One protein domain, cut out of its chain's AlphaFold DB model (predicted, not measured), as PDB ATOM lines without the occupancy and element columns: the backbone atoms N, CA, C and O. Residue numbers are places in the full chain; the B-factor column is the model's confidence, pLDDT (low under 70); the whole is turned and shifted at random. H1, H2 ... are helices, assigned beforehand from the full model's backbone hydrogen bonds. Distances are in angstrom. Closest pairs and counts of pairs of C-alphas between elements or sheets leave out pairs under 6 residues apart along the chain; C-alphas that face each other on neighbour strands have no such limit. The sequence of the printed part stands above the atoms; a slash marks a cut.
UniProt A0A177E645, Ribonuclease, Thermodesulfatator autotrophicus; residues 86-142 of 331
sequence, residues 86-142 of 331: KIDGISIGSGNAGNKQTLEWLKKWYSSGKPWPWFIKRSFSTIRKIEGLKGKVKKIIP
ATOM      1  N   LYS A  86      35.807   7.040 120.871       95.44
ATOM      2  CA  LYS A  86      35.541   6.560 122.228       95.44
ATOM      3  C   LYS A  86      36.001   7.592 123.256       95.44
ATOM      4  O   LYS A  86      36.942   8.355 123.039       95.44
ATOM      5  N   ILE A  87      35.311   7.633 124.389       94.44
ATOM      6  CA  ILE A  87      35.695   8.458 125.539       94.44
ATOM      7  C   ILE A  87      35.593   7.600 126.795       94.44
ATOM      8  O   ILE A  87      34.551   7.004 127.050       94.44
ATOM      9  N   ASP A  88      36.697   7.466 127.527       91.62
ATOM     10  CA  ASP A  88      36.810   6.594 128.706       91.62
ATOM     11  C   ASP A  88      36.338   5.149 128.440       91.62
ATOM     12  O   ASP A  88      35.590   4.566 129.223       91.62
ATOM     13  N   GLY A  89      36.696   4.592 127.277       89.94
ATOM     14  CA  GLY A  89      36.274   3.252 126.845       89.94
ATOM     15  C   GLY A  89      34.805   3.141 126.407       89.94
ATOM     16  O   GLY A  89      34.382   2.084 125.947       89.94
ATOM     17  N   ILE A  90      34.025   4.222 126.493       93.75
ATOM     18  CA  ILE A  90      32.618   4.249 126.090       93.75
ATOM     19  C   ILE A  90      32.509   4.595 124.609       93.75
ATOM     20  O   ILE A  90      33.019   5.621 124.154       93.75
ATOM     21  N   SER A  91      31.791   3.756 123.864       95.38
ATOM     22  CA  SER A  91      31.363   4.041 122.493       95.38
ATOM     23  C   SER A  91      30.021   4.780 122.461       95.38
ATOM     24  O   SER A  91      29.283   4.822 123.448       95.38
ATOM     25  N   ILE A  92      29.681   5.360 121.314       94.38
ATOM     26  CA  ILE A  92      28.478   6.185 121.114       94.38
ATOM     27  C   ILE A  92      27.178   5.402 121.342       94.38
ATOM     28  O   ILE A  92      26.148   5.990 121.679       94.38
ATOM     29  N   GLY A  93      27.183   4.084 121.154       93.69
ATOM     30  CA  GLY A  93      25.983   3.253 121.223       93.69
ATOM     31  C   GLY A  93      25.099   3.443 119.987       93.69
ATOM     32  O   GLY A  93      25.592   3.545 118.866       93.69
ATOM     33  N   SER A  94      23.774   3.490 120.166       92.06
ATOM     34  CA  SER A  94      22.825   3.502 119.031       92.06
ATOM     35  C   SER A  94      22.753   4.823 118.247       92.06
ATOM     36  O   SER A  94      22.183   4.864 117.156       92.06
ATOM     37  N   GLY A  95      23.242   5.924 118.829       90.06
ATOM     38  CA  GLY A  95      23.084   7.281 118.291       90.06
ATOM     39  C   GLY A  95      21.694   7.899 118.513       90.06
ATOM     40  O   GLY A  95      21.471   9.057 118.157       90.06
ATOM     41  N   ASN A  96      20.753   7.168 119.118       90.19
ATOM     42  CA  ASN A  96      19.416   7.669 119.424       90.19
ATOM     43  C   ASN A  96      19.387   8.454 120.739       90.19
ATOM     44  O   ASN A  96      19.982   8.052 121.736       90.19
ATOM     45  N   ALA A  97      18.601   9.533 120.778       82.94
ATOM     46  CA  ALA A  97      18.493  10.407 121.950       82.94
ATOM     47  C   ALA A  97      17.930   9.717 123.209       82.94
ATOM     48  O   ALA A  97      18.134  10.221 124.307       82.94
ATOM     49  N   GLY A  98      17.216   8.596 123.058       86.06
ATOM     50  CA  GLY A  98      16.682   7.806 124.174       86.06
ATOM     51  C   GLY A  98      17.637   6.733 124.709       86.06
ATOM     52  O   GLY A  98      17.328   6.088 125.707       86.06
ATOM     53  N   ASN A  99      18.784   6.508 124.066       94.38
ATOM     54  CA  ASN A  99      19.734   5.492 124.497       94.38
ATOM     55  C   ASN A  99      20.650   6.042 125.603       94.38
ATOM     56  O   ASN A  99      21.307   7.069 125.424       94.38
ATOM     57  N   LYS A 100      20.697   5.346 126.746       94.88
ATOM     58  CA  LYS A 100      21.462   5.775 127.930       94.88
ATOM     59  C   LYS A 100      22.957   5.930 127.637       94.88
ATOM     60  O   LYS A 100      23.525   6.955 127.994       94.88
ATOM     61  N   GLN A 101      23.553   4.968 126.931       95.75
ATOM     62  CA  GLN A 101      24.966   5.002 126.554       95.75
ATOM     63  C   GLN A 101      25.271   6.190 125.631       95.75
ATOM     64  O   GLN A 101      26.229   6.918 125.869       95.75
ATOM     65  N   THR A 102      24.419   6.459 124.636       96.31
ATOM     66  CA  THR A 102      24.558   7.636 123.764       96.31
ATOM     67  C   THR A 102      24.520   8.939 124.559       96.31
ATOM     68  O   THR A 102      25.336   9.827 124.324       96.31
ATOM     69  N   LEU A 103      23.605   9.070 125.523       95.94
ATOM     70  CA  LEU A 103      23.531  10.262 126.373       95.94
ATOM     71  C   LEU A 103      24.756  10.420 127.278       95.94
ATOM     72  O   LEU A 103      25.219  11.544 127.471       95.94
ATOM     73  N   GLU A 104      25.265   9.325 127.838       96.00
ATOM     74  CA  GLU A 104      26.482   9.334 128.650       96.00
ATOM     75  C   GLU A 104      27.697   9.748 127.818       96.00
ATOM     76  O   GLU A 104      28.402  10.686 128.193       96.00
ATOM     77  N   TRP A 105      27.881   9.121 126.654       97.00
ATOM     78  CA  TRP A 105      28.952   9.444 125.719       97.00
ATOM     79  C   TRP A 105      28.938  10.928 125.336       97.00
ATOM     80  O   TRP A 105      29.964  11.597 125.419       97.00
ATOM     81  N   LEU A 106      27.763  11.476 124.996       96.50
ATOM     82  CA  LEU A 106      27.613  12.890 124.639       96.50
ATOM     83  C   LEU A 106      28.057  13.827 125.768       96.50
ATOM     84  O   LEU A 106      28.736  14.818 125.510       96.50
ATOM     85  N   LYS A 107      27.681  13.524 127.017       95.62
ATOM     86  CA  LYS A 107      28.078  14.334 128.175       95.62
ATOM     87  C   LYS A 107      29.586  14.264 128.406       95.62
ATOM     88  O   LYS A 107      30.206  15.311 128.548       95.62
ATOM     89  N   LYS A 108      30.176  13.063 128.398       96.38
ATOM     90  CA  LYS A 108      31.623  12.878 128.600       96.38
ATOM     91  C   LYS A 108      32.442  13.545 127.500       96.38
ATOM     92  O   LYS A 108      33.397  14.256 127.796       96.38
ATOM     93  N   TRP A 109      32.027  13.386 126.242       96.94
ATOM     94  CA  TRP A 109      32.685  14.033 125.111       96.94
ATOM     95  C   TRP A 109      32.691  15.555 125.262       96.94
ATOM     96  O   TRP A 109      33.740  16.178 125.135       96.94
ATOM     97  N   TYR A 110      31.543  16.154 125.589       95.88
ATOM     98  CA  TYR A 110      31.457  17.597 125.817       95.88
ATOM     99  C   TYR A 110      32.333  18.058 126.991       95.88
ATOM    100  O   TYR A 110      33.077  19.027 126.855       95.88
ATOM    101  N   SER A 111      32.304  17.332 128.114       95.81
ATOM    102  CA  SER A 111      33.128  17.633 129.292       95.81
ATOM    103  C   SER A 111      34.632  17.529 129.023       95.81
ATOM    104  O   SER A 111      35.405  18.225 129.671       95.81
ATOM    105  N   SER A 112      35.057  16.709 128.054       95.00
ATOM    106  CA  SER A 112      36.466  16.593 127.651       95.00
ATOM    107  C   SER A 112      37.034  17.855 126.982       95.00
ATOM    108  O   SER A 112      38.239  17.945 126.767       95.00
ATOM    109  N   GLY A 113      36.183  18.814 126.594       93.81
ATOM    110  CA  GLY A 113      36.581  20.004 125.836       93.81
ATOM    111  C   GLY A 113      36.899  19.741 124.358       93.81
ATOM    112  O   GLY A 113      37.184  20.683 123.618       93.81
ATOM    113  N   LYS A 114      36.823  18.485 123.890       92.06
ATOM    114  CA  LYS A 114      37.016  18.146 122.475       92.06
ATOM    115  C   LYS A 114      35.918  18.773 121.601       92.06
ATOM    116  O   LYS A 114      34.749  18.799 121.996       92.06
ATOM    117  N   PRO A 115      36.243  19.210 120.370       94.19
ATOM    118  CA  PRO A 115      35.221  19.628 119.421       94.19
ATOM    119  C   PRO A 115      34.284  18.459 119.100       94.19
ATOM    120  O   PRO A 115      34.686  17.293 119.092       94.19
ATOM    121  N   TRP A 116      33.021  18.766 118.810       95.31
ATOM    122  CA  TRP A 116      32.071  17.751 118.365       95.31
ATOM    123  C   TRP A 116      32.550  17.071 117.076       95.31
ATOM    124  O   TRP A 116      32.926  17.776 116.134       95.31
ATOM    125  N   PRO A 117      32.463  15.731 116.976       94.69
ATOM    126  CA  PRO A 117      32.706  15.043 115.721       94.69
ATOM    127  C   PRO A 117      31.711  15.486 114.652       94.69
ATOM    128  O   PRO A 117      30.573  15.868 114.939       94.69
ATOM    129  N   TRP A 118      32.128  15.370 113.394       91.62
ATOM    130  CA  TRP A 118      31.373  15.828 112.224       91.62
ATOM    131  C   TRP A 118      29.959  15.228 112.114       91.62
ATOM    132  O   TRP A 118      29.067  15.852 111.540       91.62
ATOM    133  N   PHE A 119      29.730  14.035 112.671       91.62
ATOM    134  CA  PHE A 119      28.438  13.342 112.628       91.62
ATOM    135  C   PHE A 119      27.452  13.801 113.718       91.62
ATOM    136  O   PHE A 119      26.283  13.402 113.697       91.62
ATOM    137  N   ILE A 120      27.871  14.656 114.660       93.62
ATOM    138  CA  ILE A 120      26.994  15.178 115.712       93.62
ATOM    139  C   ILE A 120      26.154  16.344 115.195       93.62
ATOM    140  O   ILE A 120      26.631  17.425 114.847       93.62
ATOM    141  N   LYS A 121      24.835  16.145 115.217       90.62
ATOM    142  CA  LYS A 121      23.857  17.168 114.840       90.62
ATOM    143  C   LYS A 121      23.621  18.130 116.002       90.62
ATOM    144  O   LYS A 121      22.688  17.959 116.782       90.62
ATOM    145  N   ARG A 122      24.415  19.199 116.068       90.25
ATOM    146  CA  ARG A 122      24.315  20.254 117.102       90.25
ATOM    147  C   ARG A 122      22.960  20.970 117.155       90.25
ATOM    148  O   ARG A 122      22.592  21.563 118.160       90.25
ATOM    149  N   SER A 123      22.172  20.878 116.086       87.88
ATOM    150  CA  SER A 123      20.797  21.381 116.043       87.88
ATOM    151  C   SER A 123      19.811  20.575 116.897       87.88
ATOM    152  O   SER A 123      18.681  21.020 117.090       87.88
ATOM    153  N   PHE A 124      20.182  19.393 117.392       89.94
ATOM    154  CA  PHE A 124      19.277  18.547 118.163       89.94
ATOM    155  C   PHE A 124      19.133  19.075 119.591       89.94
ATOM    156  O   PHE A 124      20.093  19.537 120.206       89.94
ATOM    157  N   SER A 125      17.923  18.969 120.144       89.75
ATOM    158  CA  SER A 125      17.598  19.476 121.482       89.75
ATOM    159  C   SER A 125      18.506  18.909 122.571       89.75
ATOM    160  O   SER A 125      18.858  19.631 123.494       89.75
ATOM    161  N   THR A 126      18.901  17.638 122.463       92.31
ATOM    162  CA  THR A 126      19.815  16.986 123.411       92.31
ATOM    163  C   THR A 126      21.173  17.678 123.451       92.31
ATOM    164  O   THR A 126      21.640  18.019 124.531       92.31
ATOM    165  N   ILE A 127      21.769  17.953 122.286       93.38
ATOM    166  CA  ILE A 127      23.071  18.626 122.198       93.38
ATOM    167  C   ILE A 127      22.964  20.057 122.710       93.38
ATOM    168  O   ILE A 127      23.759  20.475 123.538       93.38
ATOM    169  N   ARG A 128      21.914  20.781 122.317       92.31
ATOM    170  CA  ARG A 128      21.685  22.149 122.797       92.31
ATOM    171  C   ARG A 128      21.528  22.240 124.308       92.31
ATOM    172  O   ARG A 128      22.015  23.193 124.897       92.31
ATOM    173  N   LYS A 129      20.852  21.269 124.931       92.69
ATOM    174  CA  LYS A 129      20.739  21.192 126.394       92.69
ATOM    175  C   LYS A 129      22.109  20.999 127.044       92.69
ATOM    176  O   LYS A 129      22.385  21.666 128.030       92.69
ATOM    177  N   ILE A 130      22.948  20.131 126.476       93.69
ATOM    178  CA  ILE A 130      24.330  19.914 126.934       93.69
ATOM    179  C   ILE A 130      25.160  21.201 126.786       93.69
ATOM    180  O   ILE A 130      25.872  21.577 127.706       93.69
ATOM    181  N   GLU A 131      24.998  21.924 125.676       93.69
ATOM    182  CA  GLU A 131      25.683  23.197 125.405       93.69
ATOM    183  C   GLU A 131      25.055  24.418 126.119       93.69
ATOM    184  O   GLU A 131      25.519  25.541 125.939       93.69
ATOM    185  N   GLY A 132      23.967  24.251 126.880       93.06
ATOM    186  CA  GLY A 132      23.261  25.362 127.537       93.06
ATOM    187  C   GLY A 132      22.522  26.331 126.594       93.06
ATOM    188  O   GLY A 132      22.088  27.405 127.015       93.06
ATOM    189  N   LEU A 133      22.333  25.976 125.321       90.25
ATOM    190  CA  LEU A 133      21.721  26.837 124.305       90.25
ATOM    191  C   LEU A 133      20.185  26.855 124.395       90.25
ATOM    192  O   LEU A 133      19.508  25.881 124.050       90.25
ATOM    193  N   LYS A 134      19.608  28.010 124.745       87.50
ATOM    194  CA  LYS A 134      18.149  28.237 124.805       87.50
ATOM    195  C   LYS A 134      17.554  28.635 123.443       87.50
ATOM    196  O   LYS A 134      18.265  29.111 122.562       87.50
ATOM    197  N   GLY A 135      16.248  28.425 123.256       82.88
ATOM    198  CA  GLY A 135      15.497  28.844 122.061       82.88
ATOM    199  C   GLY A 135      15.329  27.777 120.968       82.88
ATOM    200  O   GLY A 135      15.939  26.705 121.003       82.88
ATOM    201  N   LYS A 136      14.465  28.067 119.985       78.00
ATOM    202  CA  LYS A 136      14.207  27.182 118.838       78.00
ATOM    203  C   LYS A 136      15.362  27.247 117.839       78.00
ATOM    204  O   LYS A 136      15.882  28.318 117.536       78.00
ATOM    205  N   VAL A 137      15.736  26.098 117.280       79.38
ATOM    206  CA  VAL A 137      16.688  26.058 116.166       79.38
ATOM    207  C   VAL A 137      15.979  26.550 114.915       79.38
ATOM    208  O   VAL A 137      15.015  25.926 114.467       79.38
ATOM    209  N   LYS A 138      16.488  27.620 114.303       74.06
ATOM    210  CA  LYS A 138      16.106  27.965 112.935       74.06
ATOM    211  C   LYS A 138      16.763  26.943 112.007       74.06
ATOM    212  O   LYS A 138      17.965  27.001 111.765       74.06
ATOM    213  N   LYS A 139      15.998  25.946 111.549       70.31
ATOM    214  CA  LYS A 139      16.481  25.034 110.505       70.31
ATOM    215  C   LYS A 139      16.713  25.870 109.249       70.31
ATOM    216  O   LYS A 139      15.789  26.528 108.778       70.31
ATOM    217  N   ILE A 140      17.939  25.859 108.740       68.69
ATOM    218  CA  ILE A 140      18.260  26.511 107.473       68.69
ATOM    219  C   ILE A 140      17.689  25.614 106.380       68.69
ATOM    220  O   ILE A 140      18.176  24.507 106.144       68.69
ATOM    221  N   ILE A 141      16.599  26.061 105.772       70.88
ATOM    222  CA  ILE A 141      16.149  25.511 104.499       70.88
ATOM    223  C   ILE A 141      17.125  26.070 103.460       70.88
ATOM    224  O   ILE A 141      17.407  27.269 103.520       70.88
ATOM    225  N   PRO A 142      17.686  25.241 102.557       78.25
ATOM    226  CA  PRO A 142      18.471  25.759 101.447       78.25
ATOM    227  C   PRO A 142      17.687  26.887 100.763       78.25
ATOM    228  O   PRO A 142      16.505  26.678 100.478       78.25
TER     229      PRO A 142
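This is residues 86 to 142 of the 331 residues of the protein "Ribonuclease" of Thermodesulfatator autotrophicus (UniProt A0A177E645). Little of this domain is regular structure: two helices, the longer H1 and the short H2, are joined by a long loop, with a long loop stretch before H1 and a tail after H2 that runs away to Pro 142. The printed part has 57 residues; H1 and H2, in that order, hold 18 of them, with no named strand, and the class is all helix. It is only just compact, close to loose, with a radius of gyration of the C-alphas of 11.9 A, and elongated, spanning 37 by 22 by 19 A.

Pass residues 86 to 99, then find C-alpha 100 at (21.462, 5.775, 127.930); from there H1, residues 100 to 111, runs 16.7 A. H2, residues 125 to 130, runs 8.7 A to C-alpha 130 at (24.330, 19.914, 126.934).

Look at Lys 107 and Ile 130, whose C-alphas, the closest of the two helices, are 6.8 A apart. H1, with residues 106 to 110 alone, only just touches H2, with 3 pairs of C-alphas within 8 A. They run the same way at a steep tilt of 46 degrees. In H1 and H2 every O i to N i+4 pair is within hydrogen-bond range.

The two C-alphas farthest apart, those of Gly 89 and Pro 142, are 38.3 A apart. The link from H1 to H2, 13 residues, is long. The printed part has no cut; its mean pLDDT is 90.5, and residue 140 alone is under 70.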